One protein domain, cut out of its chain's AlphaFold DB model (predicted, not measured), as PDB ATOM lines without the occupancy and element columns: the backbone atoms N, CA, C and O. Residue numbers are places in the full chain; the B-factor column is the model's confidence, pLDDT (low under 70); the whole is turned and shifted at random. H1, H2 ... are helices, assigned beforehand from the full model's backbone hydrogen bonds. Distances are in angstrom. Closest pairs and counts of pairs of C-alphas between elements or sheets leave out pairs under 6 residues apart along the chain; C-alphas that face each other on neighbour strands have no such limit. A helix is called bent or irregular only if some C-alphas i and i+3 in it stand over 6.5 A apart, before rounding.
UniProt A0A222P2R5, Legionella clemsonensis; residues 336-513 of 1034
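What this domain is: This is residues 336 to 513 of the 1034 residues of a protein of Legionella clemsonensis (UniProt A0A222P2R5). Five helices lie side by side in a bundle, in two layers: H1, H6 and H5 make one and H8 and H7 the other, with H6 near the middle of the whole. H4 crosses H6 on the side away from H7 and H8, H3 crosses H5 and reaches H6 with its last residue, and little H2 packs on H3, far from the middle. The 178 printed residues hold eight named helices, H1 to H8 in chain order, and no named strand; the class is all helix. The whole is compact and rounded, with a radius of gyration of the C-alphas of 15.9 A and spans of 44 by 39 by 37 A.

How they stand to each other: Begin at H6, residues 444 to 465. H5, residues 428 to 441, touches it at a shallow tilt of 6 degrees, opposite ways, as a hairpin; the closest C-alphas, of His 439 and Lys 447, are 7.0 A apart. H1, residues 336 to 353, touches H6 with residues 344 to 351 alone, closest at the C-alphas of Leu 351 and Leu 448, 6.2 A. H7, residues 470 to 482, touches H5 the same way at 10 degrees, a shallow tilt, with the C-alphas of Thr 436 and Phe 479 closest at 5.3 A. H8, residues 491 to 510, touches H1, closest at the C-alphas of Asn 340 and Leu 503, 6.5 A. H7 and H8, a hairpin, only just touch, with 3 pairs of C-alphas within 8 A, the closest those of Leu 480 and Arg 497, 6.2 A. H4, residues 412 to 424, touches H6 at a steep tilt of 62 degrees; the C-alphas of Phe 420 and Leu 457 are closest, at 6.3 A. H3, residues 384 to 398, is about perpendicular to H5, at 75 degrees, and touches it, closest at the C-alphas of Leu 391 and Leu 434, 7.0 A. H2, residues 368 to 374, touches H3, with the C-alphas of Phe 368 and Val 388 closest at 5.5 A. Every O i to N i+4 pair is within hydrogen-bond range in H1, H2, H3, H6, H7 and H8; in H4 it is 7 of 9 and in H5 8 of 10.

Where its parts are: Find C-alpha 336 at (47.192, -42.524, 12.120); from there H1 runs 25.9 A. H6 starts at C-alpha 444, (15.953, -47.775, 16.016), and runs 32.1 A; H8 runs 28.9 A to C-alpha 510 at (46.623, -35.176, 14.012). H5 is irregular: C-alphas 437 and 440 are 7.2 A apart.

The domain as a whole: The C-alphas farthest apart, of Lys 364 and Gln 513, are 46.7 A apart. The printed part has no cut. The links H1 to H2 and H3 to H4 are long. Residues 486 to 491, of which 491 belongs to H8, stand free. Look for pLDDT under 70 at residues 359, 375 to 382, 403 to 408 and 483 to 490.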
ATOM      1  N   PHE A 336      48.453 -43.235  11.925       87.62
ATOM      2  CA  PHE A 336      47.192 -42.524  12.120       87.62
ATOM      3  C   PHE A 336      46.038 -43.217  11.394       87.62
ATOM      4  O   PHE A 336      45.020 -43.511  12.025       87.62
ATOM      5  N   THR A 337      46.227 -43.528  10.111       85.38
ATOM      6  CA  THR A 337      45.240 -44.193   9.254       85.38
ATOM      7  C   THR A 337      44.882 -45.570   9.800       85.38
ATOM      8  O   THR A 337      43.700 -45.871   9.951       85.38
ATOM      9  N   MET A 338      45.884 -46.381  10.155       85.94
ATOM     10  CA  MET A 338      45.684 -47.718  10.718       85.94
ATOM     11  C   MET A 338      44.843 -47.666  12.000       85.94
ATOM     12  O   MET A 338      43.811 -48.323  12.094       85.94
ATOM     13  N   ARG A 339      45.216 -46.811  12.959       88.69
ATOM     14  CA  ARG A 339      44.495 -46.683  14.239       88.69
ATOM     15  C   ARG A 339      43.080 -46.118  14.082       88.69
ATOM     16  O   ARG A 339      42.192 -46.455  14.861       88.69
ATOM     17  N   ASN A 340      42.852 -45.217  13.127       90.25
ATOM     18  CA  ASN A 340      41.507 -44.704  12.861       90.25
ATOM     19  C   ASN A 340      40.622 -45.763  12.200       90.25
ATOM     20  O   ASN A 340      39.431 -45.837  12.505       90.25
ATOM     21  N   GLU A 341      41.201 -46.603  11.342       88.38
ATOM     22  CA  GLU A 341      40.498 -47.739  10.757       88.38
ATOM     23  C   GLU A 341      40.163 -48.800  11.814       88.38
ATOM     24  O   GLU A 341      39.053 -49.324  11.804       88.38
ATOM     25  N   GLU A 342      41.051 -49.055  12.779       89.00
ATOM     26  CA  GLU A 342      40.756 -49.917  13.934       89.00
ATOM     27  C   GLU A 342      39.519 -49.421  14.696       89.00
ATOM     28  O   GLU A 342      38.562 -50.169  14.888       89.00
ATOM     29  N   ILE A 343      39.482 -48.133  15.066       91.31
ATOM     30  CA  ILE A 343      38.337 -47.548  15.788       91.31
ATOM     31  C   ILE A 343      37.065 -47.568  14.928       91.31
ATOM     32  O   ILE A 343      35.979 -47.843  15.437       91.31
ATOM     33  N   SER A 344      37.187 -47.290  13.629       92.44
ATOM     34  CA  SER A 344      36.056 -47.345  12.695       92.44
ATOM     35  C   SER A 344      35.511 -48.764  12.559       92.44
ATOM     36  O   SER A 344      34.300 -48.963  12.557       92.44
ATOM     37  N   THR A 345      36.392 -49.760  12.506       90.19
ATOM     38  CA  THR A 345      36.036 -51.180  12.485       90.19
ATOM     39  C   THR A 345      35.331 -51.581  13.779       90.19
ATOM     40  O   THR A 345      34.275 -52.204  13.719       90.19
ATOM     41  N   GLU A 346      35.838 -51.159  14.943       90.19
ATOM     42  CA  GLU A 346      35.164 -51.375  16.231       90.19
ATOM     43  C   GLU A 346      33.748 -50.770  16.247       90.19
ATOM     44  O   GLU A 346      32.803 -51.429  16.681       90.19
ATOM     45  N   LEU A 347      33.577 -49.544  15.740       91.56
ATOM     46  CA  LEU A 347      32.264 -48.902  15.619       91.56
ATOM     47  C   LEU A 347      31.330 -49.679  14.684       91.56
ATOM     48  O   LEU A 347      30.186 -49.931  15.057       91.56
ATOM     49  N   ARG A 348      31.800 -50.108  13.506       91.31
ATOM     50  CA  ARG A 348      30.995 -50.918  12.574       91.31
ATOM     51  C   ARG A 348      30.562 -52.238  13.210       91.31
ATOM     52  O   ARG A 348      29.390 -52.583  13.120       91.31
ATOM     53  N   ILE A 349      31.458 -52.929  13.921       88.81
ATOM     54  CA  ILE A 349      31.132 -54.157  14.665       88.81
ATOM     55  C   ILE A 349      30.020 -53.896  15.690       88.81
ATOM     56  O   ILE A 349      29.069 -54.672  15.770       88.81
ATOM     57  N   LEU A 350      30.113 -52.807  16.462       87.19
ATOM     58  CA  LEU A 350      29.078 -52.437  17.432       87.19
ATOM     59  C   LEU A 350      27.721 -52.206  16.751       87.19
ATOM     60  O   LEU A 350      26.706 -52.705  17.237       87.19
ATOM     61  N   LEU A 351      27.698 -51.497  15.619       89.00
ATOM     62  CA  LEU A 351      26.470 -51.250  14.860       89.00
ATOM     63  C   LEU A 351      25.897 -52.544  14.253       89.00
ATOM     64  O   LEU A 351      24.691 -52.774  14.342       89.00
ATOM     65  N   PHE A 352      26.736 -53.423  13.696       86.88
ATOM     66  CA  PHE A 352      26.297 -54.716  13.156       86.88
ATOM     67  C   PHE A 352      25.725 -55.638  14.227       86.88
ATOM     68  O   PHE A 352      24.688 -56.252  13.992       86.88
ATOM     69  N   LYS A 353      26.329 -55.681  15.424       82.94
ATOM     70  CA  LYS A 353      25.783 -56.437  16.563       82.94
ATOM     71  C   LYS A 353      24.374 -55.986  16.962       82.94
ATOM     72  O   LYS A 353      23.615 -56.795  17.475       82.94
ATOM     73  N   GLN A 354      24.025 -54.721  16.722       84.44
ATOM     74  CA  GLN A 354      22.679 -54.185  16.967       84.44
ATOM     75  C   GLN A 354      21.729 -54.327  15.769       84.44
ATOM     76  O   GLN A 354      20.613 -53.819  15.809       84.44
ATOM     77  N   GLY A 355      22.148 -55.012  14.701       82.44
ATOM     78  CA  GLY A 355      21.301 -55.271  13.543       82.44
ATOM     79  C   GLY A 355      21.339 -54.184  12.471       82.44
ATOM     80  O   GLY A 355      20.344 -53.999  11.780       82.44
ATOM     81  N   LEU A 356      22.466 -53.481  12.282       85.69
ATOM     82  CA  LEU A 356      22.626 -52.543  11.154       85.69
ATOM     83  C   LEU A 356      22.322 -53.205   9.792       85.69
ATOM     84  O   LEU A 356      21.744 -52.559   8.925       85.69
ATOM     85  N   ASN A 357      22.645 -54.495   9.637       83.00
ATOM     86  CA  ASN A 357      22.376 -55.283   8.425       83.00
ATOM     87  C   ASN A 357      20.914 -55.712   8.259       83.00
ATOM     88  O   ASN A 357      20.542 -56.203   7.195       83.00
ATOM     89  N   ASN A 358      20.086 -55.562   9.293       80.25
ATOM     90  CA  ASN A 358      18.714 -56.044   9.256       80.25
ATOM     91  C   ASN A 358      17.856 -55.091   8.425       80.25
ATOM     92  O   ASN A 358      17.886 -53.880   8.624       80.25
ATOM     93  N   ILE A 359      17.034 -55.634   7.534       69.50
ATOM     94  CA  ILE A 359      16.037 -54.841   6.814       69.50
ATOM     95  C   ILE A 359      14.865 -54.610   7.763       69.50
ATOM     96  O   ILE A 359      14.266 -55.563   8.257       69.50
ATOM     97  N   SER A 360      14.550 -53.348   8.034       73.00
ATOM     98  CA  SER A 360      13.410 -52.957   8.864       73.00
ATOM     99  C   SER A 360      12.457 -52.091   8.054       73.00
ATOM    100  O   SER A 360      12.900 -51.313   7.207       73.00
ATOM    101  N   GLU A 361      11.153 -52.195   8.319       70.81
ATOM    102  CA  GLU A 361      10.197 -51.266   7.723       70.81
ATOM    103  C   GLU A 361      10.527 -49.829   8.157       70.81
ATOM    104  O   GLU A 361      10.824 -49.580   9.335       70.81
ATOM    105  N   PRO A 362      10.505 -48.866   7.222       73.25
ATOM    106  CA  PRO A 362      10.775 -47.485   7.563       73.25
ATOM    107  C   PRO A 362       9.678 -46.949   8.487       73.25
ATOM    108  O   PRO A 362       8.507 -47.312   8.375       73.25
ATOM    109  N   GLY A 363      10.060 -46.057   9.403       75.06
ATOM    110  CA  GLY A 363       9.108 -45.427  10.314       75.06
ATOM    111  C   GLY A 363       8.044 -44.603   9.583       75.06
ATOM    112  O   GLY A 363       8.105 -44.367   8.374       75.06
ATOM    113  N   LYS A 364       7.064 -44.090  10.329       84.44
ATOM    114  CA  LYS A 364       6.109 -43.126   9.774       84.44
ATOM    115  C   LYS A 364       6.864 -41.881   9.294       84.44
ATOM    116  O   LYS A 364       7.608 -41.281  10.069       84.44
ATOM    117  N   LYS A 365       6.644 -41.474   8.037       87.50
ATOM    118  CA  LYS A 365       7.214 -40.229   7.499       87.50
ATOM    119  C   LYS A 365       6.822 -39.044   8.400       87.50
ATOM    120  O   LYS A 365       5.627 -38.879   8.672       87.50
ATOM    121  N   PRO A 366       7.789 -38.240   8.873       88.31
ATOM    122  CA  PRO A 366       7.492 -37.049   9.655       88.31
ATOM    123  C   PRO A 366       6.936 -35.932   8.764       88.31
ATOM    124  O   PRO A 366       7.082 -35.955   7.542       88.31
ATOM    125  N   ASP A 367       6.310 -34.931   9.384       88.62
ATOM    126  CA  ASP A 367       5.898 -33.717   8.681       88.62
ATOM    127  C   ASP A 367       7.125 -32.831   8.422       88.62
ATOM    128  O   ASP A 367       7.533 -32.012   9.249       88.62
ATOM    129  N   PHE A 368       7.744 -33.033   7.259       88.88
ATOM    130  CA  PHE A 368       8.939 -32.298   6.857       88.88
ATOM    131  C   PHE A 368       8.696 -30.791   6.736       88.88
ATOM    132  O   PHE A 368       9.613 -30.020   7.007       88.88
ATOM    133  N   ALA A 369       7.485 -30.359   6.360       85.31
ATOM    134  CA  ALA A 369       7.159 -28.941   6.243       85.31
ATOM    135  C   ALA A 369       7.121 -28.278   7.625       85.31
ATOM    136  O   ALA A 369       7.718 -27.218   7.815       85.31
ATOM    137  N   ALA A 370       6.511 -28.939   8.613       84.75
ATOM    138  CA  ALA A 370       6.513 -28.460   9.993       84.75
ATOM    139  C   ALA A 370       7.939 -28.366  10.572       84.75
ATOM    140  O   ALA A 370       8.298 -27.340  11.155       84.75
ATOM    141  N   ILE A 371       8.775 -29.389  10.352       84.12
ATOM    142  CA  ILE A 371      10.185 -29.395  10.791       84.12
ATOM    143  C   ILE A 371      10.973 -28.267  10.104       84.12
ATOM    144  O   ILE A 371      11.722 -27.532  10.755       84.12
ATOM    145  N   ALA A 372      10.764 -28.080   8.796       80.50
ATOM    146  CA  ALA A 372      11.427 -27.045   8.010       80.50
ATOM    147  C   ALA A 372      11.063 -25.615   8.448       80.50
ATOM    148  O   ALA A 372      11.864 -24.703   8.241       80.50
ATOM    149  N   ILE A 373       9.901 -25.410   9.070       77.88
ATOM    150  CA  ILE A 373       9.464 -24.105   9.587       77.88
ATOM    151  C   ILE A 373       9.960 -23.887  11.024       77.88
ATOM    152  O   ILE A 373      10.465 -22.812  11.342       77.88
ATOM    153  N   GLN A 374       9.885 -24.905  11.892       70.50
ATOM    154  CA  GLN A 374      10.220 -24.781  13.321       70.50
ATOM    155  C   GLN A 374      11.657 -24.312  13.597       70.50
ATOM    156  O   GLN A 374      11.901 -23.660  14.609       70.50
ATOM    157  N   GLN A 375      12.609 -24.639  12.721       63.81
ATOM    158  CA  GLN A 375      14.031 -24.328  12.921       63.81
ATOM    159  C   GLN A 375      14.630 -23.474  11.792       63.81
ATOM    160  O   GLN A 375      15.833 -23.514  11.553       63.81
ATOM    161  N   GLN A 376      13.801 -22.729  11.054       54.94
ATOM    162  CA  GLN A 376      14.236 -21.938   9.891       54.94
ATOM    163  C   GLN A 376      15.317 -20.885  10.229       54.94
ATOM    164  O   GLN A 376      16.079 -20.486   9.359       54.94
ATOM    165  N   LEU A 377      15.439 -20.493  11.503       49.34
ATOM    166  CA  LEU A 377      16.420 -19.522  12.005       49.34
ATOM    167  C   LEU A 377      17.874 -20.038  12.102       49.34
ATOM    168  O   LEU A 377      18.760 -19.240  12.391       49.34
ATOM    169  N   LEU A 378      18.141 -21.336  11.897       50.44
ATOM    170  CA  LEU A 378      19.450 -21.956  12.189       50.44
ATOM    171  C   LEU A 378      20.300 -22.321  10.958       50.44
ATOM    172  O   LEU A 378      21.470 -22.666  11.117       50.44
ATOM    173  N   LEU A 379      19.754 -22.263   9.740       51.50
ATOM    174  CA  LEU A 379      20.450 -22.696   8.524       51.50
ATOM    175  C   LEU A 379      20.184 -21.719   7.371       51.50
ATOM    176  O   LEU A 379      19.033 -21.476   7.030       51.50
ATOM    177  N   GLU A 380      21.250 -21.230   6.727       54.81
ATOM    178  CA  GLU A 380      21.224 -20.501   5.443       54.81
ATOM    179  C   GLU A 380      20.746 -21.423   4.297       54.81
ATOM    180  O   GLU A 380      21.528 -21.866   3.448       54.81
ATOM    181  N   ILE A 381      19.484 -21.840   4.332       60.56
ATOM    182  CA  ILE A 381      18.775 -22.441   3.204       60.56
ATOM    183  C   ILE A 381      17.558 -21.548   2.990       60.56
ATOM    184  O   ILE A 381      16.536 -21.714   3.650       60.56
ATOM    185  N   ASP A 382      17.693 -20.580   2.084       58.19
ATOM    186  CA  ASP A 382      16.718 -19.494   1.904       58.19
ATOM    187  C   ASP A 382      15.339 -19.971   1.400       58.19
ATOM    188  O   ASP A 382      14.357 -19.234   1.483       58.19
ATOM    189  N   ASP A 383      15.238 -21.214   0.908       77.44
ATOM    190  CA  ASP A 383      14.005 -21.817   0.392       77.44
ATOM    191  C   ASP A 383      13.524 -23.001   1.253       77.44
ATOM    192  O   ASP A 383      14.151 -24.065   1.314       77.44
ATOM    193  N   VAL A 384      12.349 -22.828   1.868       81.00
ATOM    194  CA  VAL A 384      11.658 -23.856   2.667       81.00
ATOM    195  C   VAL A 384      11.369 -25.100   1.829       81.00
ATOM    196  O   VAL A 384      11.528 -26.215   2.323       81.00
ATOM    197  N   SER A 385      11.000 -24.935   0.555       84.44
ATOM    198  CA  SER A 385      10.665 -26.055  -0.335       84.44
ATOM    199  C   SER A 385      11.887 -26.940  -0.566       84.44
ATOM    200  O   SER A 385      11.824 -28.163  -0.420       84.44
ATOM    201  N   ARG A 386      13.038 -26.316  -0.840       84.69
ATOM    202  CA  ARG A 386      14.313 -27.018  -0.978       84.69
ATOM    203  C   ARG A 386      14.756 -27.686   0.322       84.69
ATOM    204  O   ARG A 386      15.273 -28.802   0.279       84.69
ATOM    205  N   ARG A 387      14.540 -27.049   1.478       86.38
ATOM    206  CA  ARG A 387      14.829 -27.665   2.784       86.38
ATOM    207  C   ARG A 387      13.982 -28.920   3.023       86.38
ATOM    208  O   ARG A 387      14.523 -29.922   3.485       86.38
ATOM    209  N   VAL A 388      12.692 -28.889   2.686       89.75
ATOM    210  CA  VAL A 388      11.791 -30.053   2.789       89.75
ATOM    211  C   VAL A 388      12.296 -31.219   1.941       89.75
ATOM    212  O   VAL A 388      12.419 -32.332   2.449       89.75
ATOM    213  N   GLU A 389      12.663 -30.963   0.684       89.81
ATOM    214  CA  GLU A 389      13.200 -31.986  -0.225       89.81
ATOM    215  C   GLU A 389      14.490 -32.631   0.320       89.81
ATOM    216  O   GLU A 389      14.705 -33.843   0.210       89.81
ATOM    217  N   ILE A 390      15.350 -31.827   0.948       90.25
ATOM    218  CA  ILE A 390      16.587 -32.282   1.589       90.25
ATOM    219  C   ILE A 390      16.292 -33.158   2.811       90.25
ATOM    220  O   ILE A 390      16.873 -34.237   2.933       90.25
ATOM    221  N   LEU A 391      15.401 -32.715   3.707       91.50
ATOM    222  CA  LEU A 391      14.999 -33.480   4.891       91.50
ATOM    223  C   LEU A 391      14.391 -34.826   4.487       91.50
ATOM    224  O   LEU A 391      14.767 -35.861   5.043       91.50
ATOM    225  N   GLU A 392      13.520 -34.829   3.475       92.25
ATOM    226  CA  GLU A 392      12.974 -36.062   2.916       92.25
ATOM    227  C   GLU A 392      14.090 -36.949   2.351       92.25
ATOM    228  O   GLU A 392      14.119 -38.148   2.620       92.25
ATOM    229  N   THR A 393      15.050 -36.384   1.620       93.00
ATOM    230  CA  THR A 393      16.165 -37.156   1.055       93.00
ATOM    231  C   THR A 393      17.025 -37.802   2.141       93.00
ATOM    232  O   THR A 393      17.320 -38.991   2.037       93.00
ATOM    233  N   ILE A 394      17.391 -37.074   3.201       93.56
ATOM    234  CA  ILE A 394      18.158 -37.627   4.330       93.56
ATOM    235  C   ILE A 394      17.369 -38.743   5.018       93.56
ATOM    236  O   ILE A 394      17.921 -39.814   5.267       93.56
ATOM    237  N   TRP A 395      16.072 -38.534   5.262       93.94
ATOM    238  CA  TRP A 395      15.206 -39.554   5.851       93.94
ATOM    239  C   TRP A 395      15.122 -40.818   4.981       93.94
ATOM    240  O   TRP A 395      15.179 -41.931   5.498       93.94
ATOM    241  N   ARG A 396      15.051 -40.673   3.652       91.44
ATOM    242  CA  ARG A 396      15.038 -41.806   2.707       91.44
ATOM    243  C   ARG A 396      16.369 -42.551   2.660       91.44
ATOM    244  O   ARG A 396      16.380 -43.770   2.498       91.44
ATOM    245  N   ILE A 397      17.486 -41.835   2.812       92.19
ATOM    246  CA  ILE A 397      18.818 -42.443   2.933       92.19
ATOM    247  C   ILE A 397      18.902 -43.257   4.229       92.19
ATOM    248  O   ILE A 397      19.333 -44.404   4.169       92.19
ATOM    249  N   THR A 398      18.463 -42.718   5.374       91.31
ATOM    250  CA  THR A 398      18.492 -43.465   6.648       91.31
ATOM    251  C   THR A 398      17.502 -44.625   6.672       91.31
ATOM    252  O   THR A 398      17.778 -45.645   7.292       91.31
ATOM    253  N   ALA A 399      16.383 -44.510   5.954       88.88
ATOM    254  CA  ALA A 399      15.420 -45.586   5.720       88.88
ATOM    255  C   ALA A 399      15.919 -46.686   4.760       88.88
ATOM    256  O   ALA A 399      15.179 -47.627   4.489       88.88
ATOM    257  N   CYS A 400      17.135 -46.567   4.216       86.00
ATOM    258  CA  CYS A 400      17.711 -47.498   3.240       86.00
ATOM    259  C   CYS A 400      16.858 -47.699   1.967       86.00
ATOM    260  O   CYS A 400      16.894 -48.751   1.328       86.00
ATOM    261  N   GLU A 401      16.103 -46.680   1.543       78.38
ATOM    262  CA  GLU A 401      15.166 -46.827   0.427       78.38
ATOM    263  C   GLU A 401      15.892 -47.091  -0.908       78.38
ATOM    264  O   GLU A 401      16.758 -46.317  -1.343       78.38
ATOM    265  N   ASN A 402      15.503 -48.164  -1.606       70.44
ATOM    266  CA  ASN A 402      16.127 -48.624  -2.854       70.44
ATOM    267  C   ASN A 402      17.637 -48.907  -2.712       70.44
ATOM    268  O   ASN A 402      18.403 -48.656  -3.652       70.44
ATOM    269  N   GLN A 403      18.082 -49.368  -1.539       65.62
ATOM    270  CA  GLN A 403      19.480 -49.715  -1.256       65.62
ATOM    271  C   GLN A 403      19.698 -51.217  -1.087       65.62
ATOM    272  O   GLN A 403      20.650 -51.610  -0.433       65.62
ATOM    273  N   HIS A 404      18.840 -52.049  -1.672       68.00
ATOM    274  CA  HIS A 404      19.033 -53.492  -1.653       68.00
ATOM    275  C   HIS A 404      19.853 -53.939  -2.862       68.00
ATOM    276  O   HIS A 404      19.632 -53.443  -3.973       68.00
ATOM    277  N   ASP A 405      20.804 -54.839  -2.642       62.09
ATOM    278  CA  ASP A 405      21.480 -55.548  -3.721       62.09
ATOM    279  C   ASP A 405      20.555 -56.618  -4.340       62.09
ATOM    280  O   ASP A 405      19.402 -56.790  -3.940       62.09
ATOM    281  N   GLU A 406      21.045 -57.351  -5.342       64.12
ATOM    282  CA  GLU A 406      20.275 -58.422  -6.001       64.12
ATOM    283  C   GLU A 406      19.862 -59.554  -5.040       64.12
ATOM    284  O   GLU A 406      18.970 -60.339  -5.366       64.12
ATOM    285  N   LYS A 407      20.485 -59.635  -3.856       59.56
ATOM    286  CA  LYS A 407      20.220 -60.625  -2.804       59.56
ATOM    287  C   LYS A 407      19.300 -60.094  -1.701       59.56
ATOM    288  O   LYS A 407      18.915 -60.862  -0.823       59.56
ATOM    289  N   GLY A 408      18.920 -58.817  -1.754       68.12
ATOM    290  CA  GLY A 408      18.094 -58.158  -0.746       68.12
ATOM    291  C   GLY A 408      18.881 -57.501   0.394       68.12
ATOM    292  O   GLY A 408      18.269 -56.850   1.232       68.12
ATOM    293  N   GLU A 409      20.209 -57.602   0.442       75.50
ATOM    294  CA  GLU A 409      21.049 -57.038   1.513       75.50
ATOM    295  C   GLU A 409      21.288 -55.532   1.323       75.50
ATOM    296  O   GLU A 409      21.166 -55.008   0.217       75.50
ATOM    297  N   ILE A 410      21.632 -54.807   2.395       83.25
ATOM    298  CA  ILE A 410      21.915 -53.363   2.322       83.25
ATOM    299  C   ILE A 410      23.222 -53.111   1.545       83.25
ATOM    300  O   ILE A 410      24.308 -53.496   1.973       83.25
ATOM    301  N   ASP A 411      23.142 -52.372   0.438       85.56
ATOM    302  CA  ASP A 411      24.288 -51.878  -0.327       85.56
ATOM    303  C   ASP A 411      24.914 -50.658   0.367       85.56
ATOM    304  O   ASP A 411      24.625 -49.490   0.067       85.56
ATOM    305  N   PHE A 412      25.827 -50.945   1.293       87.25
ATOM    306  CA  PHE A 412      26.575 -49.936   2.036       87.25
ATOM    307  C   PHE A 412      27.381 -48.982   1.149       87.25
ATOM    308  O   PHE A 412      27.537 -47.813   1.498       87.25
ATOM    309  N   LEU A 413      27.856 -49.417  -0.023       85.56
ATOM    310  CA  LEU A 413      28.603 -48.539  -0.928       85.56
ATOM    311  C   LEU A 413      27.681 -47.502  -1.567       85.56
ATOM    312  O   LEU A 413      28.050 -46.331  -1.693       85.56
ATOM    313  N   LYS A 414      26.481 -47.914  -1.972       87.31
ATOM    314  CA  LYS A 414      25.456 -46.995  -2.472       87.31
ATOM    315  C   LYS A 414      25.004 -46.021  -1.386       87.31
ATOM    316  O   LYS A 414      24.868 -44.827  -1.664       87.31
ATOM    317  N   LEU A 415      24.838 -46.505  -0.156       90.19
ATOM    318  CA  LEU A 415      24.515 -45.691   1.015       90.19
ATOM    319  C   LEU A 415      25.603 -44.636   1.292       90.19
ATOM    320  O   LEU A 415      25.292 -43.444   1.361       90.19
ATOM    321  N   SER A 416      26.878 -45.036   1.337       90.81
ATOM    322  CA  SER A 416      28.014 -44.124   1.529       90.81
ATOM    323  C   SER A 416      28.151 -43.107   0.399       90.81
ATOM    324  O   SER A 416      28.405 -41.931   0.657       90.81
ATOM    325  N   ARG A 417      27.934 -43.515  -0.861       90.69
ATOM    326  CA  ARG A 417      27.925 -42.590  -2.008       90.69
ATOM    327  C   ARG A 417      26.833 -41.541  -1.865       90.69
ATOM    328  O   ARG A 417      27.117 -40.363  -2.034       90.69
ATOM    329  N   ARG A 418      25.607 -41.936  -1.524       92.38
ATOM    330  CA  ARG A 418      24.509 -40.982  -1.309       92.38
ATOM    331  C   ARG A 418      24.837 -39.999  -0.195       92.38
ATOM    332  O   ARG A 418      24.700 -38.801  -0.408       92.38
ATOM    333  N   ALA A 419      25.316 -40.482   0.949       92.31
ATOM    334  CA  ALA A 419      25.662 -39.617   2.071       92.31
ATOM    335  C   ALA A 419      26.803 -38.653   1.735       92.31
ATOM    336  O   ALA A 419      26.673 -37.453   1.953       92.31
ATOM    337  N   PHE A 420      27.888 -39.146   1.138       92.75
ATOM    338  CA  PHE A 420      29.009 -38.296   0.746       92.75
ATOM    339  C   PHE A 420      28.627 -37.309  -0.359       92.75
ATOM    340  O   PHE A 420      29.020 -36.149  -0.320       92.75
ATOM    341  N   GLY A 421      27.799 -37.734  -1.313       93.19
ATOM    342  CA  GLY A 421      27.310 -36.890  -2.395       93.19
ATOM    343  C   GLY A 421      26.291 -35.833  -1.980       93.19
ATOM    344  O   GLY A 421      26.112 -34.870  -2.722       93.19
ATOM    345  N   LEU A 422      25.687 -35.923  -0.785       92.56
ATOM    346  CA  LEU A 422      24.953 -34.790  -0.204       92.56
ATOM    347  C   LEU A 422      25.855 -33.560  -0.035       92.56
ATOM    348  O   LEU A 422      25.345 -32.438  -0.074       92.56
ATOM    349  N   GLN A 423      27.179 -33.749   0.070       91.62
ATOM    350  CA  GLN A 423      28.134 -32.643   0.143       91.62
ATOM    351  C   GLN A 423      28.203 -31.791  -1.133       91.62
ATOM    352  O   GLN A 423      28.715 -30.677  -1.121       91.62
ATOM    353  N   ASN A 424      27.611 -32.271  -2.230       89.56
ATOM    354  CA  ASN A 424      27.399 -31.468  -3.431       89.56
ATOM    355  C   ASN A 424      26.354 -30.353  -3.228       89.56
ATOM    356  O   ASN A 424      26.306 -29.407  -4.009       89.56
ATOM    357  N   PHE A 425      25.501 -30.462  -2.206       85.44
ATOM    358  CA  PHE A 425      24.406 -29.522  -1.940       85.44
ATOM    359  C   PHE A 425      24.547 -28.808  -0.596       85.44
ATOM    360  O   PHE A 425      24.088 -27.676  -0.454       85.44
ATOM    361  N   LEU A 426      25.160 -29.473   0.383       88.56
ATOM    362  CA  LEU A 426      25.243 -29.058   1.781       88.56
ATOM    363  C   LEU A 426      26.679 -29.170   2.285       88.56
ATOM    364  O   LEU A 426      27.411 -30.042   1.842       88.56
ATOM    365  N   SER A 427      27.083 -28.355   3.255       88.69
ATOM    366  CA  SER A 427      28.338 -28.628   3.962       88.69
ATOM    367  C   SER A 427      28.185 -29.833   4.893       88.69
ATOM    368  O   SER A 427      27.072 -30.190   5.295       88.69
ATOM    369  N   PHE A 428      29.310 -30.435   5.278       90.94
ATOM    370  CA  PHE A 428      29.332 -31.531   6.245       90.94
ATOM    371  C   PHE A 428      28.604 -31.167   7.555       90.94
ATOM    372  O   PHE A 428      27.765 -31.935   8.025       90.94
ATOM    373  N   ASP A 429      28.829 -29.958   8.078       90.25
ATOM    374  CA  ASP A 429      28.134 -29.429   9.260       90.25
ATOM    375  C   ASP A 429      26.612 -29.430   9.108       90.25
ATOM    376  O   ASP A 429      25.886 -29.888   9.993       90.25
ATOM    377  N   LYS A 430      26.119 -28.949   7.957       89.06
ATOM    378  CA  LYS A 430      24.681 -28.878   7.675       89.06
ATOM    379  C   LYS A 430      24.068 -30.280   7.624       89.06
ATOM    380  O   LYS A 430      22.962 -30.468   8.121       89.06
ATOM    381  N   ILE A 431      24.784 -31.274   7.090       92.50
ATOM    382  CA  ILE A 431      24.318 -32.670   7.070       92.50
ATOM    383  C   ILE A 431      24.189 -33.224   8.497       92.50
ATOM    384  O   ILE A 431      23.159 -33.814   8.824       92.50
ATOM    385  N   ILE A 432      25.190 -33.008   9.359       92.50
ATOM    386  CA  ILE A 432      25.153 -33.467  10.760       92.50
ATOM    387  C   ILE A 432      23.996 -32.808  11.520       92.50
ATOM    388  O   ILE A 432      23.267 -33.487  12.248       92.50
ATOM    389  N   ASN A 433      23.784 -31.505  11.326       90.12
ATOM    390  CA  ASN A 433      22.689 -30.782  11.968       90.12
ATOM    391  C   ASN A 433      21.327 -31.337  11.541       90.12
ATOM    392  O   ASN A 433      20.521 -31.679  12.401       90.12
ATOM    393  N   LEU A 434      21.098 -31.552  10.244       90.75
ATOM    394  CA  LEU A 434      19.837 -32.120   9.753       90.75
ATOM    395  C   LEU A 434      19.607 -33.566  10.227       90.75
ATOM    396  O   LEU A 434      18.479 -33.937  10.548       90.75
ATOM    397  N   LEU A 435      20.662 -34.383  10.334       92.00
ATOM    398  CA  LEU A 435      20.573 -35.710  10.960       92.00
ATOM    399  C   LEU A 435      20.190 -35.611  12.443       92.00
ATOM    400  O   LEU A 435      19.391 -36.408  12.930       92.00
ATOM    401  N   THR A 436      20.729 -34.614  13.146       90.12
ATOM    402  CA  THR A 436      20.409 -34.328  14.550       90.12
ATOM    403  C   THR A 436      18.962 -33.854  14.719       90.12
ATOM    404  O   THR A 436      18.307 -34.212  15.696       90.12
ATOM    405  N   GLU A 437      18.444 -33.070  13.772       87.88
ATOM    406  CA  GLU A 437      17.053 -32.601  13.740       87.88
ATOM    407  C   GLU A 437      16.060 -33.737  13.493       87.88
ATOM    408  O   GLU A 437      15.029 -33.809  14.156       87.88
ATOM    409  N   LEU A 438      16.371 -34.641  12.560       89.50
ATOM    410  CA  LEU A 438      15.509 -35.775  12.220       89.50
ATOM    411  C   LEU A 438      15.577 -36.918  13.241       89.50
ATOM    412  O   LEU A 438      14.687 -37.767  13.261       89.50
ATOM    413  N   HIS A 439      16.593 -36.929  14.106       87.12
ATOM    414  CA  HIS A 439      16.839 -37.997  15.072       87.12
ATOM    415  C   HIS A 439      15.612 -38.425  15.910       87.12
ATOM    416  O   HIS A 439      15.381 -39.634  16.027       87.12
ATOM    417  N   PRO A 440      14.775 -37.512  16.455       87.38
ATOM    418  CA  PRO A 440      13.577 -37.888  17.215       87.38
ATOM    419  C   PRO A 440      12.527 -38.651  16.393       87.38
ATOM    420  O   PRO A 440      11.689 -39.345  16.961       87.38
ATOM    421  N   HIS A 441      12.571 -38.531  15.066       88.19
ATOM    422  CA  HIS A 441      11.628 -39.150  14.136       88.19
ATOM    423  C   HIS A 441      12.148 -40.461  13.526       88.19
ATOM    424  O   HIS A 441      11.455 -41.073  12.713       88.19
ATOM    425  N   PHE A 442      13.360 -40.892  13.882       88.69
ATOM    426  CA  PHE A 442      13.965 -42.120  13.373       88.69
ATOM    427  C   PHE A 442      13.558 -43.355  14.180       88.69
ATOM    428  O   PHE A 442      13.516 -43.334  15.413       88.69
ATOM    429  N   THR A 443      13.339 -44.468  13.475       88.69
ATOM    430  CA  THR A 443      13.283 -45.802  14.092       88.69
ATOM    431  C   THR A 443      14.645 -46.195  14.671       88.69
ATOM    432  O   THR A 443      15.671 -45.587  14.358       88.69
ATOM    433  N   GLN A 444      14.689 -47.248  15.490       84.94
ATOM    434  CA  GLN A 444      15.953 -47.775  16.016       84.94
ATOM    435  C   GLN A 444      16.936 -48.145  14.894       84.94
ATOM    436  O   GLN A 444      18.113 -47.802  14.982       84.94
ATOM    437  N   HIS A 445      16.456 -48.760  13.808       87.12
ATOM    438  CA  HIS A 445      17.292 -49.079  12.648       87.12
ATOM    439  C   HIS A 445      17.804 -47.817  11.936       87.12
ATOM    440  O   HIS A 445      19.007 -47.684  11.733       87.12
ATOM    441  N   GLN A 446      16.942 -46.827  11.672       89.62
ATOM    442  CA  GLN A 446      17.365 -45.559  11.057       89.62
ATOM    443  C   GLN A 446      18.412 -44.812  11.901       89.62
ATOM    444  O   GLN A 446      19.285 -44.148  11.345       89.62
ATOM    445  N   LYS A 447      18.362 -44.936  13.233       88.69
ATOM    446  CA  LYS A 447      19.387 -44.398  14.141       88.69
ATOM    447  C   LYS A 447      20.739 -45.108  13.976       88.69
ATOM    448  O   LYS A 447      21.766 -44.431  13.911       88.69
ATOM    449  N   LEU A 448      20.753 -46.438  13.819       89.94
ATOM    450  CA  LEU A 448      21.976 -47.192  13.494       89.94
ATOM    451  C   LEU A 448      22.559 -46.755  12.144       89.94
ATOM    452  O   LEU A 448      23.764 -46.519  12.044       89.94
ATOM    453  N   VAL A 449      21.702 -46.587  11.131       91.44
ATOM    454  CA  VAL A 449      22.108 -46.101   9.807       91.44
ATOM    455  C   VAL A 449      22.663 -44.680   9.900       91.44
ATOM    456  O   VAL A 449      23.724 -44.409   9.349       91.44
ATOM    457  N   ALA A 450      22.022 -43.778  10.650       92.50
ATOM    458  CA  ALA A 450      22.521 -42.418  10.862       92.50
ATOM    459  C   ALA A 450      23.926 -42.403  11.496       92.50
ATOM    460  O   ALA A 450      24.793 -41.663  11.031       92.50
ATOM    461  N   ASN A 451      24.190 -43.260  12.489       92.31
ATOM    462  CA  ASN A 451      25.532 -43.416  13.062       92.31
ATOM    463  C   ASN A 451      26.553 -43.915  12.038       92.31
ATOM    464  O   ASN A 451      27.663 -43.387  11.975       92.31
ATOM    465  N   TYR A 452      26.183 -44.908  11.225       93.19
ATOM    466  CA  TYR A 452      27.033 -45.384  10.137       93.19
ATOM    467  C   TYR A 452      27.358 -44.255   9.147       93.19
ATOM    468  O   TYR A 452      28.520 -44.053   8.804       93.19
ATOM    469  N   LEU A 453      26.364 -43.454   8.750       94.25
ATOM    470  CA  LEU A 453      26.574 -42.320   7.849       94.25
ATOM    471  C   LEU A 453      27.519 -41.271   8.439       94.25
ATOM    472  O   LEU A 453      28.395 -40.780   7.732       94.25
ATOM    473  N   VAL A 454      27.367 -40.939   9.723       94.62
ATOM    474  CA  VAL A 454      28.268 -40.004  10.412       94.62
ATOM    475  C   VAL A 454      29.692 -40.559  10.459       94.62
ATOM    476  O   VAL A 454      30.631 -39.822  10.158       94.62
ATOM    477  N   LEU A 455      29.869 -41.847  10.769       94.38
ATOM    478  CA  LEU A 455      31.177 -42.507  10.736       94.38
ATOM    479  C   LEU A 455      31.824 -42.420   9.347       94.38
ATOM    480  O   LEU A 455      32.984 -42.025   9.230       94.38
ATOM    481  N   GLU A 456      31.076 -42.744   8.295       92.81
ATOM    482  CA  GLU A 456      31.582 -42.704   6.924       92.81
ATOM    483  C   GLU A 456      31.906 -41.277   6.474       92.81
ATOM    484  O   GLU A 456      32.951 -41.051   5.867       92.81
ATOM    485  N   LEU A 457      31.079 -40.291   6.821       93.50
ATOM    486  CA  LEU A 457      31.367 -38.890   6.520       93.50
ATOM    487  C   LEU A 457      32.610 -38.383   7.262       93.50
ATOM    488  O   LEU A 457      33.406 -37.666   6.655       93.50
ATOM    489  N   ILE A 458      32.825 -38.764   8.528       93.81
ATOM    490  CA  ILE A 458      34.076 -38.452   9.241       93.81
ATOM    491  C   ILE A 458      35.258 -39.055   8.480       93.81
ATOM    492  O   ILE A 458      36.203 -38.342   8.151       93.81
ATOM    493  N   ASN A 459      35.194 -40.347   8.159       91.38
ATOM    494  CA  ASN A 459      36.288 -41.059   7.504       91.38
ATOM    495  C   ASN A 459      36.622 -40.489   6.120       91.38
ATOM    496  O   ASN A 459      37.794 -40.286   5.815       91.38
ATOM    497  N   LEU A 460      35.614 -40.187   5.298       90.94
ATOM    498  CA  LEU A 460      35.804 -39.651   3.948       90.94
ATOM    499  C   LEU A 460      36.329 -38.207   3.959       90.94
ATOM    500  O   LEU A 460      37.221 -37.890   3.175       90.94
ATOM    501  N   ASN A 461      35.831 -37.347   4.855       90.56
ATOM    502  CA  ASN A 461      36.323 -35.969   4.966       90.56
ATOM    503  C   ASN A 461      37.735 -35.909   5.564       90.56
ATOM    504  O   ASN A 461      38.583 -35.184   5.053       90.56
ATOM    505  N   VAL A 462      38.035 -36.728   6.578       89.50
ATOM    506  CA  VAL A 462      39.395 -36.829   7.136       89.50
ATOM    507  C   VAL A 462      40.366 -37.406   6.107       89.50
ATOM    508  O   VAL A 462      41.495 -36.948   6.013       89.50
ATOM    509  N   ALA A 463      39.941 -38.361   5.282       86.38
ATOM    510  CA  ALA A 463      40.745 -38.815   4.151       86.38
ATOM    511  C   ALA A 463      41.024 -37.706   3.118       86.38
ATOM    512  O   ALA A 463      42.041 -37.765   2.429       86.38
ATOM    513  N   ALA A 464      40.125 -36.728   2.977       85.50
ATOM    514  CA  ALA A 464      40.262 -35.652   2.006       85.50
ATOM    515  C   ALA A 464      41.220 -34.554   2.475       85.50
ATOM    516  O   ALA A 464      42.054 -34.132   1.685       85.50
ATOM    517  N   SER A 465      41.137 -34.111   3.729       81.00
ATOM    518  CA  SER A 465      41.879 -32.932   4.217       81.00
ATOM    519  C   SER A 465      42.787 -33.206   5.420       81.00
ATOM    520  O   SER A 465      43.470 -32.305   5.898       81.00
ATOM    521  N   PHE A 466      42.756 -34.425   5.966       80.50
ATOM    522  CA  PHE A 466      43.335 -34.808   7.262       80.50
ATOM    523  C   PHE A 466      42.820 -34.023   8.469       80.50
ATOM    524  O   PHE A 466      43.242 -34.301   9.590       80.50
ATOM    525  N   LYS A 467      41.868 -33.107   8.266       79.75
ATOM    526  CA  LYS A 467      41.410 -32.130   9.248       79.75
ATOM    527  C   LYS A 467      39.929 -32.284   9.533       79.75
ATOM    528  O   LYS A 467      39.123 -32.600   8.664       79.75
ATOM    529  N   LEU A 468      39.573 -31.995  10.779       85.19
ATOM    530  CA  LEU A 468      38.194 -31.827  11.205       85.19
ATOM    531  C   LEU A 468      38.059 -30.456  11.869       85.19
ATOM    532  O   LEU A 468      38.757 -30.165  12.844       85.19
ATOM    533  N   GLU A 469      37.203 -29.596  11.323       85.19
ATOM    534  CA  GLU A 469      37.045 -28.234  11.831       85.19
ATOM    535  C   GLU A 469      36.436 -28.212  13.236       85.19
ATOM    536  O   GLU A 469      35.668 -29.094  13.633       85.19
ATOM    537  N   LYS A 470      36.765 -27.173  14.012       86.81
ATOM    538  CA  LYS A 470      36.252 -27.006  15.381       86.81
ATOM    539  C   LYS A 470      34.721 -26.899  15.403       86.81
ATOM    540  O   LYS A 470      34.083 -27.459  16.289       86.81
ATOM    541  N   THR A 471      34.150 -26.208  14.421       88.88
ATOM    542  CA  THR A 471      32.704 -26.106  14.164       88.88
ATOM    543  C   THR A 471      32.086 -27.489  13.966       88.88
ATOM    544  O   THR A 471      31.172 -27.859  14.699       88.88
ATOM    545  N   THR A 472      32.654 -28.299  13.074       90.50
ATOM    546  CA  THR A 472      32.211 -29.673  12.804       90.50
ATOM    547  C   THR A 472      32.296 -30.570  14.019       90.50
ATOM    548  O   THR A 472      31.367 -31.323  14.296       90.50
ATOM    549  N   VAL A 473      33.364 -30.459  14.803       91.19
ATOM    550  CA  VAL A 473      33.491 -31.215  16.053       91.19
ATOM    551  C   VAL A 473      32.375 -30.858  17.030       91.19
ATOM    552  O   VAL A 473      31.815 -31.751  17.663       91.19
ATOM    553  N   ASN A 474      32.011 -29.579  17.140       90.69
ATOM    554  CA  ASN A 474      30.904 -29.161  17.995       90.69
ATOM    555  C   ASN A 474      29.575 -29.763  17.516       90.69
ATOM    556  O   ASN A 474      28.840 -30.317  18.332       90.69
ATOM    557  N   HIS A 475      29.296 -29.728  16.210       91.00
ATOM    558  CA  HIS A 475      28.102 -30.351  15.633       91.00
ATOM    559  C   HIS A 475      28.071 -31.871  15.858       91.00
ATOM    560  O   HIS A 475      27.042 -32.414  16.255       91.00
ATOM    561  N   LEU A 476      29.203 -32.560  15.696       92.38
ATOM    562  CA  LEU A 476      29.324 -33.992  15.990       92.38
ATOM    563  C   LEU A 476      29.082 -34.293  17.471       92.38
ATOM    564  O   LEU A 476      28.356 -35.228  17.798       92.38
ATOM    565  N   ASN A 477      29.639 -33.494  18.380       89.62
ATOM    566  CA  ASN A 477      29.407 -33.660  19.813       89.62
ATOM    567  C   ASN A 477      27.931 -33.430  20.180       89.62
ATOM    568  O   ASN A 477      27.392 -34.170  21.000       89.62
ATOM    569  N   LEU A 478      27.260 -32.461  19.546       87.62
ATOM    570  CA  LEU A 478      25.821 -32.231  19.713       87.62
ATOM    571  C   LEU A 478      24.985 -33.407  19.194       87.62
ATOM    572  O   LEU A 478      24.054 -33.834  19.881       87.62
ATOM    573  N   PHE A 479      25.339 -33.963  18.032       89.12
ATOM    574  CA  PHE A 479      24.721 -35.177  17.498       89.12
ATOM    575  C   PHE A 479      24.844 -36.336  18.500       89.12
ATOM    576  O   PHE A 479      23.839 -36.928  18.889       89.12
ATOM    577  N   LEU A 480      26.053 -36.599  19.010       86.44
ATOM    578  CA  LEU A 480      26.315 -37.662  19.992       86.44
ATOM    579  C   LEU A 480      25.636 -37.420  21.352       86.44
ATOM    580  O   LEU A 480      25.335 -38.379  22.072       86.44
ATOM    581  N   ALA A 481      25.412 -36.159  21.730       79.62
ATOM    582  CA  ALA A 481      24.692 -35.791  22.945       79.62
ATOM    583  C   ALA A 481      23.189 -36.084  22.809       79.62
ATOM    584  O   ALA A 481      22.633 -36.772  23.660       79.62
ATOM    585  N   ARG A 482      22.556 -35.643  21.713       72.69
ATOM    586  CA  ARG A 482      21.115 -35.838  21.444       72.69
ATOM    587  C   ARG A 482      20.734 -37.263  21.046       72.69
ATOM    588  O   ARG A 482      19.564 -37.626  21.145       72.69
ATOM    589  N   TYR A 483      21.700 -38.060  20.594       63.34
ATOM    590  CA  TYR A 483      21.482 -39.459  20.235       63.34
ATOM    591  C   TYR A 483      21.018 -40.321  21.430       63.34
ATOM    592  O   TYR A 483      20.356 -41.338  21.230       63.34
ATOM    593  N   ILE A 484      21.311 -39.915  22.674       54.97
ATOM    594  CA  ILE A 484      21.051 -40.713  23.885       54.97
ATOM    595  C   ILE A 484      20.096 -39.945  24.815       54.97
ATOM    596  O   ILE A 484      20.501 -38.906  25.334       54.97
ATOM    597  N   PRO A 485      18.847 -40.403  25.033       47.53
ATOM    598  CA  PRO A 485      17.973 -39.801  26.036       47.53
ATOM    599  C   PRO A 485      18.541 -40.021  27.447       47.53
ATOM    600  O   PRO A 485      19.017 -41.109  27.764       47.53
ATOM    601  N   GLU A 486      18.455 -39.001  28.305       43.12
ATOM    602  CA  GLU A 486      18.979 -38.994  29.687       43.12
ATOM    603  C   GLU A 486      18.414 -40.116  30.584       43.12
ATOM    604  O   GLU A 486      18.971 -40.399  31.639       43.12
ATOM    605  N   SER A 487      17.326 -40.776  30.173       45.06
ATOM    606  CA  SER A 487      16.652 -41.834  30.933       45.06
ATOM    607  C   SER A 487      17.066 -43.267  30.567       45.06
ATOM    608  O   SER A 487      16.650 -44.196  31.253       45.06
ATOM    609  N   GLU A 488      17.861 -43.475  29.508       46.84
ATOM    610  CA  GLU A 488      18.325 -44.800  29.062       46.84
ATOM    611  C   GLU A 488      19.845 -44.801  28.826       46.84
ATOM    612  O   GLU A 488      20.333 -44.848  27.693       46.84
ATOM    613  N   GLU A 489      20.625 -44.800  29.909       50.03
ATOM    614  CA  GLU A 489      22.046 -45.171  29.873       50.03
ATOM    615  C   GLU A 489      22.208 -46.673  29.559       50.03
ATOM    616  O   GLU A 489      22.656 -47.474  30.378       50.03
ATOM    617  N   THR A 490      21.826 -47.102  28.357       60.94
ATOM    618  CA  THR A 490      22.173 -48.445  27.881       60.94
ATOM    619  C   THR A 490      23.681 -48.501  27.617       60.94
ATOM    620  O   THR A 490      24.250 -47.589  27.010       60.94
ATOM    621  N   SER A 491      24.354 -49.581  28.043       70.38
ATOM    622  CA  SER A 491      25.806 -49.763  27.825       70.38
ATOM    623  C   SER A 491      26.203 -49.543  26.356       70.38
ATOM    624  O   SER A 491      27.201 -48.888  26.071       70.38
ATOM    625  N   PHE A 492      25.373 -49.976  25.401       80.19
ATOM    626  CA  PHE A 492      25.637 -49.783  23.974       80.19
ATOM    627  C   PHE A 492      25.833 -48.310  23.579       80.19
ATOM    628  O   PHE A 492      26.794 -47.976  22.884       80.19
ATOM    629  N   ALA A 493      24.940 -47.423  24.016       77.44
ATOM    630  CA  ALA A 493      24.956 -46.027  23.599       77.44
ATOM    631  C   ALA A 493      26.191 -45.288  24.159       77.44
ATOM    632  O   ALA A 493      26.857 -44.536  23.438       77.44
ATOM    633  N   ASN A 494      26.563 -45.586  25.410       81.62
ATOM    634  CA  ASN A 494      27.790 -45.088  26.036       81.62
ATOM    635  C   ASN A 494      29.052 -45.587  25.320       81.62
ATOM    636  O   ASN A 494      29.979 -44.805  25.080       81.62
ATOM    637  N   GLU A 495      29.063 -46.851  24.898       85.62
ATOM    638  CA  GLU A 495      30.195 -47.436  24.179       85.62
ATOM    639  C   GLU A 495      30.380 -46.805  22.797       85.62
ATOM    640  O   GLU A 495      31.498 -46.415  22.443       85.62
ATOM    641  N   VAL A 496      29.292 -46.611  22.045       86.88
ATOM    642  CA  VAL A 496      29.316 -45.910  20.753       86.88
ATOM    643  C   VAL A 496      29.832 -44.480  20.924       86.88
ATOM    644  O   VAL A 496      30.773 -44.083  20.231       86.88
ATOM    645  N   ARG A 497      29.296 -43.724  21.895       88.31
ATOM    646  CA  ARG A 497      29.747 -42.355  22.195       88.31
ATOM    647  C   ARG A 497      31.240 -42.323  22.508       88.31
ATOM    648  O   ARG A 497      31.977 -41.564  21.886       88.31
ATOM    649  N   LYS A 498      31.714 -43.187  23.408       89.88
ATOM    650  CA  LYS A 498      33.131 -43.271  23.798       89.88
ATOM    651  C   LYS A 498      34.044 -43.533  22.598       89.88
ATOM    652  O   LYS A 498      35.126 -42.947  22.511       89.88
ATOM    653  N   ARG A 499      33.628 -44.403  21.672       92.81
ATOM    654  CA  ARG A 499      34.390 -44.713  20.454       92.81
ATOM    655  C   ARG A 499      34.398 -43.558  19.453       92.81
ATOM    656  O   ARG A 499      35.482 -43.206  18.986       92.81
ATOM    657  N   PHE A 500      33.264 -42.903  19.209       93.75
ATOM    658  CA  PHE A 500      33.224 -41.689  18.387       93.75
ATOM    659  C   PHE A 500      34.064 -40.556  18.984       93.75
ATOM    660  O   PHE A 500      34.878 -39.975  18.272       93.75
ATOM    661  N   THR A 501      33.956 -40.278  20.288       92.56
ATOM    662  CA  THR A 501      34.774 -39.251  20.955       92.56
ATOM    663  C   THR A 501      36.268 -39.549  20.807       92.56
ATOM    664  O   THR A 501      37.062 -38.640  20.563       92.56
ATOM    665  N   ARG A 502      36.671 -40.827  20.903       93.94
ATOM    666  CA  ARG A 502      38.061 -41.249  20.664       93.94
ATOM    667  C   ARG A 502      38.491 -40.991  19.217       93.94
ATOM    668  O   ARG A 502      39.591 -40.476  19.025       93.94
ATOM    669  N   LEU A 503      37.655 -41.325  18.230       93.44
ATOM    670  CA  LEU A 503      37.920 -41.072  16.808       93.44
ATOM    671  C   LEU A 503      38.062 -39.569  16.532       93.44
ATOM    672  O   LEU A 503      39.095 -39.132  16.036       93.44
ATOM    673  N   ILE A 504      37.073 -38.771  16.941       92.62
ATOM    674  CA  ILE A 504      37.037 -37.315  16.749       92.62
ATOM    675  C   ILE A 504      38.272 -36.656  17.370       92.62
ATOM    676  O   ILE A 504      38.974 -35.908  16.691       92.62
ATOM    677  N   ARG A 505      38.602 -36.987  18.628       90.44
ATOM    678  CA  ARG A 505      39.782 -36.441  19.317       90.44
ATOM    679  C   ARG A 505      41.080 -36.775  18.583       90.44
ATOM    680  O   ARG A 505      41.977 -35.940  18.520       90.44
ATOM    681  N   ARG A 506      41.205 -37.984  18.027       90.06
ATOM    682  CA  ARG A 506      42.377 -38.359  17.222       90.06
ATOM    683  C   ARG A 506      42.460 -37.547  15.935       90.06
ATOM    684  O   ARG A 506      43.537 -37.036  15.646       90.06
ATOM    685  N   CYS A 507      41.353 -37.403  15.209       88.94
ATOM    686  CA  CYS A 507      41.301 -36.601  13.984       88.94
ATOM    687  C   CYS A 507      41.667 -35.134  14.250       88.94
ATOM    688  O   CYS A 507      42.448 -34.560  13.502       88.94
ATOM    689  N   GLN A 508      41.194 -34.548  15.354       86.25
ATOM    690  CA  GLN A 508      41.582 -33.189  15.751       86.25
ATOM    691  C   GLN A 508      43.071 -33.073  16.097       86.25
ATOM    692  O   GLN A 508      43.721 -32.105  15.714       86.25
ATOM    693  N   ASN A 509      43.618 -34.051  16.820       84.75
ATOM    694  CA  ASN A 509      44.996 -33.998  17.305       84.75
ATOM    695  C   ASN A 509      46.049 -34.262  16.220       84.75
ATOM    696  O   ASN A 509      47.209 -33.909  16.428       84.75
ATOM    697  N   PHE A 510      45.685 -34.900  15.103       83.94
ATOM    698  CA  PHE A 510      46.623 -35.176  14.012       83.94
ATOM    699  C   PHE A 510      47.094 -33.886  13.336       83.94
ATOM    700  O   PHE A 510      48.294 -33.655  13.231       83.94
ATOM    701  N   CYS A 511      46.169 -32.980  13.004       76.81
ATOM    702  CA  CYS A 511      46.516 -31.671  12.442       76.81
ATOM    703  C   CYS A 511      47.283 -30.753  13.395       76.81
ATOM    704  O   CYS A 511      47.741 -29.705  12.962       76.81
ATOM    705  N   LEU A 512      47.371 -31.106  14.680       81.00
ATOM    706  CA  LEU A 512      48.097 -30.350  15.697       81.00
ATOM    707  C   LEU A 512      49.484 -30.944  15.987       81.00
ATOM    708  O   LEU A 512      50.193 -30.421  16.848       81.00
ATOM    709  N   GLN A 513      49.866 -32.046  15.326       82.31
ATOM    710  CA  GLN A 513      51.207 -32.610  15.471       82.31
ATOM    711  C   GLN A 513      52.248 -31.627  14.913       82.31
ATOM    712  O   GLN A 513      52.080 -31.175  13.777       82.31
TER     713      GLN A 513